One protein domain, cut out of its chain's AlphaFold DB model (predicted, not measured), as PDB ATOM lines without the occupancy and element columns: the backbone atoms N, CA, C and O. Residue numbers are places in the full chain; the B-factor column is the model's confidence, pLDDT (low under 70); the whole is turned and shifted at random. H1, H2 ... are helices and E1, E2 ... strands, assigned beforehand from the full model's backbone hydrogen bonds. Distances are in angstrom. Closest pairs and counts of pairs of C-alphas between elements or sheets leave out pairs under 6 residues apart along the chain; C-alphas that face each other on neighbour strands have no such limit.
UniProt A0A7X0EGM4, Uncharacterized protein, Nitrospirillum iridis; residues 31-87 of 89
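What this domain is: This is residues 31 to 87 of the 89 residues of an uncharacterized protein of Nitrospirillum iridis (UniProt A0A7X0EGM4). A small antiparallel sheet of three strands, built of two successive hairpins, has a single helix, H1, packed over one face. Between the last strand, E3, and the helix a long link folds back, and its residues 66 to 67 pair briefly with residues 50 to 51 of E3. The printed part has 57 residues, with named elements in the order E1, E2, E3, H1; the sheet runs E1, E2, E3 and is antiparallel throughout, and the class is mixed, helices and strands. The whole is compact, with a radius of gyration of the C-alphas of 10.4 A, and its outline is elongated, spanning 35 by 19 by 17 A.

How they stand to each other: E1, residues 31 to 35, and E2, residues 38 to 46, form a hairpin through a tight link, antiparallel at 149 degrees between their directions. N 31 and O 43 are 2.8 A apart, within hydrogen-bond range, as are N 35 and O 38 at 2.9 A. E2 and E3, residues 49 to 54, form the next hairpin, again through a tight link, antiparallel at 146 degrees; N 42 and O 53 are 2.8 A apart and N 51 and O 44 2.9 A, both within hydrogen-bond range. The three make a meander, each strand the antiparallel neighbour of the one before, with E1 and E3 as edge strands and E2 as the inner one. The sheet is only just strongly twisted, its C-alphas lying up to 4.3 A off the best plane. H1, residues 70 to 83, is on one face of this sheet, an arrangement of two layers. Its closest C-alphas to E1 are those of Ile 33 and Arg 74, 6.4 A apart. To E2 they are those of Val 40 and Ala 77, 7.1 A, and to E3 those of Met 50 and Met 70, 6.3 A. In H1 every O i to N i+4 pair is within hydrogen-bond range.

Where its parts are: E1 begins with C-alpha 31 at (-47.967, -57.083, -36.564) and is 12.9 A long from first to last C-alpha. E2, the longest strand with 9 residues, measures 23.8 A, and E3 16.4 A, ending with C-alpha 54 at (-43.061, -51.363, -27.094). H1 is 19.4 A long and ends with C-alpha 83 at (-28.929, -46.297, -31.781).

The domain as a whole: The C-alphas of Pro 47 and Gln 87 are the two farthest apart, at 35.1 A. The printed part has no cut, and the link from E3 to H1, residues 55 to 69, is long. The mean pLDDT of the printed part is 89.1, and residues 84 to 87 are under 70.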
ATOM      1  N   TYR A  31     -49.202 -56.584 -35.977       89.44
ATOM      2  CA  TYR A  31     -47.967 -57.083 -36.564       89.44
ATOM      3  C   TYR A  31     -46.838 -56.899 -35.562       89.44
ATOM      4  O   TYR A  31     -46.612 -55.792 -35.078       89.44
ATOM      5  N   VAL A  32     -46.124 -57.975 -35.242       92.75
ATOM      6  CA  VAL A  32     -44.920 -57.887 -34.413       92.75
ATOM      7  C   VAL A  32     -43.766 -57.394 -35.284       92.75
ATOM      8  O   VAL A  32     -43.568 -57.874 -36.399       92.75
ATOM      9  N   ILE A  33     -43.021 -56.413 -34.783       93.25
ATOM     10  CA  ILE A  33     -41.749 -55.972 -35.344       93.25
ATOM     11  C   ILE A  33     -40.640 -56.720 -34.608       93.25
ATOM     12  O   ILE A  33     -40.426 -56.515 -33.412       93.25
ATOM     13  N   GLU A  34     -39.935 -57.568 -35.352       94.12
ATOM     14  CA  GLU A  34     -38.759 -58.308 -34.898       94.12
ATOM     15  C   GLU A  34     -37.494 -57.695 -35.516       94.12
ATOM     16  O   GLU A  34     -37.463 -57.389 -36.714       94.12
ATOM     17  N   ILE A  35     -36.458 -57.498 -34.703       90.88
ATOM     18  CA  ILE A  35     -35.152 -56.964 -35.104       90.88
ATOM     19  C   ILE A  35     -34.091 -57.905 -34.548       90.88
ATOM     20  O   ILE A  35     -34.080 -58.157 -33.352       90.88
ATOM     21  N   ASP A  36     -33.211 -58.423 -35.408       89.44
ATOM     22  CA  ASP A  36     -32.197 -59.420 -35.013       89.44
ATOM     23  C   ASP A  36     -32.808 -60.646 -34.298       89.44
ATOM     24  O   ASP A  36     -32.285 -61.133 -33.307       89.44
ATOM     25  N   GLU A  37     -33.974 -61.104 -34.772       88.06
ATOM     26  CA  GLU A  37     -34.753 -62.199 -34.159       88.06
ATOM     27  C   GLU A  37     -35.338 -61.872 -32.760       88.06
ATOM     28  O   GLU A  37     -35.990 -62.719 -32.150       88.06
ATOM     29  N   GLU A  38     -35.182 -60.638 -32.260       88.81
ATOM     30  CA  GLU A  38     -35.768 -60.154 -31.002       88.81
ATOM     31  C   GLU A  38     -37.068 -59.378 -31.265       88.81
ATOM     32  O   GLU A  38     -37.114 -58.461 -32.087       88.81
ATOM     33  N   ALA A  39     -38.147 -59.726 -30.560       92.88
ATOM     34  CA  ALA A  39     -39.417 -59.009 -30.653       92.88
ATOM     35  C   ALA A  39     -39.315 -57.644 -29.955       92.88
ATOM     36  O   ALA A  39     -39.267 -57.557 -28.729       92.88
ATOM     37  N   VAL A  40     -39.314 -56.568 -30.742       94.00
ATOM     38  CA  VAL A  40     -39.074 -55.203 -30.249       94.00
ATOM     39  C   VAL A  40     -40.377 -54.458 -29.966       94.00
ATOM     40  O   VAL A  40     -40.464 -53.681 -29.008       94.00
ATOM     41  N   GLY A  41     -41.418 -54.703 -30.760       94.06
ATOM     42  CA  GLY A  41     -42.709 -54.052 -30.568       94.06
ATOM     43  C   GLY A  41     -43.849 -54.684 -31.347       94.06
ATOM     44  O   GLY A  41     -43.644 -55.497 -32.243       94.06
ATOM     45  N   LEU A  42     -45.068 -54.291 -30.998       94.38
ATOM     46  CA  LEU A  42     -46.306 -54.669 -31.664       94.38
ATOM     47  C   LEU A  42     -46.913 -53.434 -32.322       94.38
ATOM     48  O   LEU A  42     -47.065 -52.399 -31.682       94.38
ATOM     49  N   VAL A  43     -47.318 -53.554 -33.578       93.88
ATOM     50  CA  VAL A  43     -48.027 -52.505 -34.303       93.88
ATOM     51  C   VAL A  43     -49.476 -52.895 -34.470       93.88
ATOM     52  O   VAL A  43     -49.752 -53.977 -34.971       93.88
ATOM     53  N   THR A  44     -50.395 -52.009 -34.105       92.31
ATOM     54  CA  THR A  44     -51.829 -52.192 -34.340       92.31
ATOM     55  C   THR A  44     -52.387 -51.081 -35.222       92.31
ATOM     56  O   THR A  44     -51.847 -49.975 -35.280       92.31
ATOM     57  N   ALA A  45     -53.472 -51.376 -35.937       89.19
ATOM     58  CA  ALA A  45     -54.167 -50.370 -36.728       89.19
ATOM     59  C   ALA A  45     -54.753 -49.278 -35.816       89.19
ATOM     60  O   ALA A  45     -55.491 -49.573 -34.874       89.19
ATOM     61  N   HIS A  46     -54.455 -48.019 -36.130       88.31
ATOM     62  CA  HIS A  46     -54.980 -46.828 -35.464       88.31
ATOM     63  C   HIS A  46     -55.773 -45.983 -36.480       88.31
ATOM     64  O   HIS A  46     -55.426 -45.984 -37.661       88.31
ATOM     65  N   PRO A  47     -56.809 -45.218 -36.080       87.12
ATOM     66  CA  PRO A  47     -57.566 -44.364 -37.006       87.12
ATOM     67  C   PRO A  47     -56.710 -43.393 -37.836       87.12
ATOM     68  O   PRO A  47     -57.100 -43.008 -38.932       87.12
ATOM     69  N   GLU A  48     -55.547 -43.013 -37.306       89.25
ATOM     70  CA  GLU A  48     -54.610 -42.058 -37.909       89.25
ATOM     71  C   GLU A  48     -53.370 -42.731 -38.532       89.25
ATOM     72  O   GLU A  48     -52.481 -42.036 -39.015       89.25
ATOM     73  N   GLY A  49     -53.290 -44.070 -38.519       90.94
ATOM     74  CA  GLY A  49     -52.144 -44.823 -39.034       90.94
ATOM     75  C   GLY A  49     -51.901 -46.128 -38.273       90.94
ATOM     76  O   GLY A  49     -52.765 -46.998 -38.193       90.94
ATOM     77  N   MET A  50     -50.705 -46.270 -37.711       92.38
ATOM     78  CA  MET A  50     -50.193 -47.487 -37.083       92.38
ATOM     79  C   MET A  50     -49.655 -47.178 -35.684       92.38
ATOM     80  O   MET A  50     -48.617 -46.532 -35.553       92.38
ATOM     81  N   ALA A  51     -50.348 -47.625 -34.638       94.88
ATOM     82  CA  ALA A  51     -49.914 -47.434 -33.255       94.88
ATOM     83  C   ALA A  51     -48.848 -48.467 -32.881       94.88
ATOM     84  O   ALA A  51     -49.066 -49.667 -33.051       94.88
ATOM     85  N   PHE A  52     -47.712 -48.006 -32.362       95.75
ATOM     86  CA  PHE A  52     -46.626 -48.852 -31.882       95.75
ATOM     87  C   PHE A  52     -46.729 -49.061 -30.369       95.75
ATOM     88  O   PHE A  52     -46.880 -48.112 -29.604       95.75
ATOM     89  N   HIS A  53     -46.591 -50.308 -29.937       95.56
ATOM     90  CA  HIS A  53     -46.512 -50.706 -28.539       95.56
ATOM     91  C   HIS A  53     -45.168 -51.376 -28.296       95.56
ATOM     92  O   HIS A  53     -44.834 -52.368 -28.950       95.56
ATOM     93  N   ALA A  54     -44.384 -50.831 -27.374       95.19
ATOM     94  CA  ALA A  54     -43.061 -51.363 -27.094       95.19
ATOM     95  C   ALA A  54     -43.168 -52.669 -26.300       95.19
ATOM     96  O   ALA A  54     -43.859 -52.735 -25.282       95.19
ATOM     97  N   VAL A  55     -42.454 -53.698 -26.753       93.81
ATOM     98  CA  VAL A  55     -42.286 -54.960 -26.016       93.81
ATOM     99  C   VAL A  55     -40.902 -55.001 -25.364       93.81
ATOM    100  O   VAL A  55     -40.767 -55.504 -24.251       93.81
ATOM    101  N   ASP A  56     -39.900 -54.401 -26.014       91.25
ATOM    102  CA  ASP A  56     -38.539 -54.284 -25.494       91.25
ATOM    103  C   ASP A  56     -38.235 -52.898 -24.881       91.25
ATOM    104  O   ASP A  56     -38.698 -51.852 -25.351       91.25
ATOM    105  N   MET A  57     -37.383 -52.868 -23.846       89.38
ATOM    106  CA  MET A  57     -37.006 -51.637 -23.131       89.38
ATOM    107  C   MET A  57     -36.234 -50.628 -23.997       89.38
ATOM    108  O   MET A  57     -36.185 -49.436 -23.669       89.38
ATOM    109  N   ARG A  58     -35.580 -51.066 -25.078       88.69
ATOM    110  CA  ARG A  58     -34.875 -50.178 -26.019       88.69
ATOM    111  C   ARG A  58     -35.862 -49.359 -26.845       88.69
ATOM    112  O   ARG A  58     -35.573 -48.203 -27.144       88.69
ATOM    113  N   ALA A  59     -37.033 -49.924 -27.138       92.00
ATOM    114  CA  ALA A  59     -38.098 -49.275 -27.895       92.00
ATOM    115  C   ALA A  59     -39.152 -48.580 -27.025       92.00
ATOM    116  O   ALA A  59     -40.084 -47.997 -27.570       92.00
ATOM    117  N   GLN A  60     -38.987 -48.561 -25.697       93.25
ATOM    118  CA  GLN A  60     -39.923 -47.919 -24.763       93.25
ATOM    119  C   GLN A  60     -40.245 -46.462 -25.136       93.25
ATOM    120  O   GLN A  60     -41.372 -46.017 -24.962       93.25
ATOM    121  N   SER A  61     -39.278 -45.722 -25.691       93.56
ATOM    122  CA  SER A  61     -39.487 -44.338 -26.137       93.56
ATOM    123  C   SER A  61     -40.493 -44.202 -27.288       93.56
ATOM    124  O   SER A  61     -40.986 -43.101 -27.521       93.56
ATOM    125  N   LEU A  62     -40.772 -45.285 -28.020       94.31
ATOM    126  CA  LEU A  62     -41.720 -45.344 -29.137       94.31
ATOM    127  C   LEU A  62     -43.116 -45.823 -28.721       94.31
ATOM    128  O   LEU A  62     -44.022 -45.825 -29.551       94.31
ATOM    129  N   ASP A  63     -43.297 -46.230 -27.464       95.75
ATOM    130  CA  ASP A  63     -44.580 -46.732 -26.978       95.75
ATOM    131  C   ASP A  63     -45.690 -45.677 -27.105       95.75
ATOM    132  O   ASP A  63     -45.519 -44.516 -26.729       95.75
ATOM    133  N   GLY A  64     -46.823 -46.081 -27.677       93.62
ATOM    134  CA  GLY A  64     -47.985 -45.229 -27.913       93.62
ATOM    135  C   GLY A  64     -47.841 -44.251 -29.081       93.62
ATOM    136  O   GLY A  64     -48.783 -43.508 -29.359       93.62
ATOM    137  N   GLN A  65     -46.704 -44.232 -29.787       96.75
ATOM    138  CA  GLN A  65     -46.545 -43.387 -30.968       96.75
ATOM    139  C   GLN A  65     -47.326 -43.951 -32.158       96.75
ATOM    140  O   GLN A  65     -47.358 -45.162 -32.385       96.75
ATOM    141  N   VAL A  66     -47.933 -43.056 -32.940       96.06
ATOM    142  CA  VAL A  66     -48.651 -43.405 -34.169       96.06
ATOM    143  C   VAL A  66     -47.791 -43.033 -35.368       96.06
ATOM    144  O   VAL A  66     -47.390 -41.882 -35.537       96.06
ATOM    145  N   PHE A  67     -47.520 -44.021 -36.208       94.38
ATOM    146  CA  PHE A  67     -46.769 -43.887 -37.446       94.38
ATOM    147  C   PHE A  67     -47.710 -43.904 -38.643       94.38
ATOM    148  O   PHE A  67     -48.782 -44.496 -38.591       94.38
ATOM    149  N   VAL A  68     -47.287 -43.288 -39.744       93.00
ATOM    150  CA  VAL A  68     -48.064 -43.268 -40.992       93.00
ATOM    151  C   VAL A  68     -48.283 -44.682 -41.552       93.00
ATOM    152  O   VAL A  68     -49.395 -45.013 -41.952       93.00
ATOM    153  N   ASP A  69     -47.267 -45.548 -41.478       89.31
ATOM    154  CA  ASP A  69     -47.328 -46.932 -41.953       89.31
ATOM    155  C   ASP A  69     -46.428 -47.866 -41.122       89.31
ATOM    156  O   ASP A  69     -45.558 -47.428 -40.365       89.31
ATOM    157  N   MET A  70     -46.572 -49.180 -41.339       86.75
ATOM    158  CA  MET A  70     -45.753 -50.209 -40.680       86.75
ATOM    159  C   MET A  70     -44.254 -50.061 -40.987       86.75
ATOM    160  O   MET A  70     -43.424 -50.254 -40.102       86.75
ATOM    161  N   ALA A  71     -43.898 -49.650 -42.208       91.44
ATOM    162  CA  ALA A  71     -42.505 -49.412 -42.585       91.44
ATOM    163  C   ALA A  71     -41.863 -48.276 -41.766       91.44
ATOM    164  O   ALA A  71     -40.714 -48.394 -41.350       91.44
ATOM    165  N   ALA A  72     -42.615 -47.204 -41.488       93.19
ATOM    166  CA  ALA A  72     -42.142 -46.090 -40.669       93.19
ATOM    167  C   ALA A  72     -41.970 -46.496 -39.196       93.19
ATOM    168  O   ALA A  72     -40.954 -46.163 -38.585       93.19
ATOM    169  N   ALA A  73     -42.915 -47.272 -38.654       93.06
ATOM    170  CA  ALA A  73     -42.814 -47.825 -37.303       93.06
ATOM    171  C   ALA A  73     -41.586 -48.740 -37.149       93.06
ATOM    172  O   ALA A  73     -40.842 -48.634 -36.174       93.06
ATOM    173  N   ARG A  74     -41.326 -49.597 -38.147       91.88
ATOM    174  CA  ARG A  74     -40.142 -50.462 -38.185       91.88
ATOM    175  C   ARG A  74     -38.845 -49.665 -38.247       91.88
ATOM    176  O   ARG A  74     -37.961 -49.919 -37.438       91.88
ATOM    177  N   ALA A  75     -38.746 -48.688 -39.147       93.88
ATOM    178  CA  ALA A  75     -37.545 -47.867 -39.264       93.88
ATOM    179  C   ALA A  75     -37.229 -47.136 -37.948       93.88
ATOM    180  O   ALA A  75     -36.080 -47.107 -37.512       93.88
ATOM    181  N   ALA A  76     -38.249 -46.599 -37.269       93.25
ATOM    182  CA  ALA A  76     -38.076 -45.980 -35.958       93.25
ATOM    183  C   ALA A  76     -37.588 -46.989 -34.903       93.25
ATOM    184  O   ALA A  76     -36.656 -46.682 -34.156       93.25
ATOM    185  N   ALA A  77     -38.167 -48.194 -34.874       92.38
ATOM    186  CA  ALA A  77     -37.740 -49.277 -33.990       92.38
ATOM    187  C   ALA A  77     -36.278 -49.690 -34.249       92.38
ATOM    188  O   ALA A  77     -35.501 -49.808 -33.304       92.38
ATOM    189  N   GLU A  78     -35.865 -49.816 -35.513       93.00
ATOM    190  CA  GLU A  78     -34.478 -50.099 -35.914       93.00
ATOM    191  C   GLU A  78     -33.519 -48.999 -35.436       93.00
ATOM    192  O   GLU A  78     -32.467 -49.295 -34.864       93.00
ATOM    193  N   MET A  79     -33.900 -47.725 -35.569       91.19
ATOM    194  CA  MET A  79     -33.076 -46.606 -35.104       91.19
ATOM    195  C   MET A  79     -32.883 -46.591 -33.587       91.19
ATOM    196  O   MET A  79     -31.772 -46.333 -33.131       91.19
ATOM    197  N   VAL A  80     -33.917 -46.861 -32.784       89.75
ATOM    198  CA  VAL A  80     -33.771 -46.881 -31.314       89.75
ATOM    199  C   VAL A  80     -33.054 -48.138 -30.826       89.75
ATOM    200  O   VAL A  80     -32.249 -48.061 -29.893       89.75
ATOM    201  N   PHE A  81     -33.292 -49.275 -31.483       87.06
ATOM    202  CA  PHE A  81     -32.684 -50.555 -31.142       87.06
ATOM    203  C   PHE A  81     -31.169 -50.533 -31.377       87.06
ATOM    204  O   PHE A  81     -30.400 -50.815 -30.458       87.06
ATOM    205  N   TYR A  82     -30.726 -50.097 -32.561       85.50
ATOM    206  CA  TYR A  82     -29.300 -49.983 -32.886       85.50
ATOM    207  C   TYR A  82     -28.662 -48.685 -32.365       85.50
ATOM    208  O   TYR A  82     -27.485 -48.669 -32.006       85.50
ATOM    209  N   GLY A  83     -29.423 -47.593 -32.256       74.38
ATOM    210  CA  GLY A  83     -28.929 -46.297 -31.781       74.38
ATOM    211  C   GLY A  83     -28.565 -46.269 -30.293       74.38
ATOM    212  O   GLY A  83     -27.714 -45.474 -29.888       74.38
ATOM    213  N   ARG A  84     -29.142 -47.154 -29.462       59.09
ATOM    214  CA  ARG A  84     -28.685 -47.343 -28.070       59.09
ATOM    215  C   ARG A  84     -27.356 -48.109 -27.999       59.09
ATOM    216  O   ARG A  84     -26.594 -47.882 -27.063       59.09
ATOM    217  N   LEU A  85     -27.040 -48.948 -28.991       54.47
ATOM    218  CA  LEU A  85     -25.770 -49.685 -29.052       54.47
ATOM    219  C   LEU A  85     -24.571 -48.737 -29.244       54.47
ATOM    220  O   LEU A  85     -23.523 -48.929 -28.636       54.47
ATOM    221  N   ALA A  86     -24.749 -47.662 -30.020       53.56
ATOM    222  CA  ALA A  86     -23.710 -46.659 -30.280       53.56
ATOM    223  C   ALA A  86     -23.378 -45.752 -29.073       53.56
ATOM    224  O   ALA A  86     -22.388 -45.031 -29.111       53.56
ATOM    225  N   GLN A  87     -24.190 -45.773 -28.010       52.72
ATOM    226  CA  GLN A  87     -24.004 -44.953 -26.802       52.72
ATOM    227  C   GLN A  87     -23.394 -45.739 -25.624       52.72
ATOM    228  O   GLN A  87     -23.316 -45.210 -24.518       52.72
TER     229      GLN A  87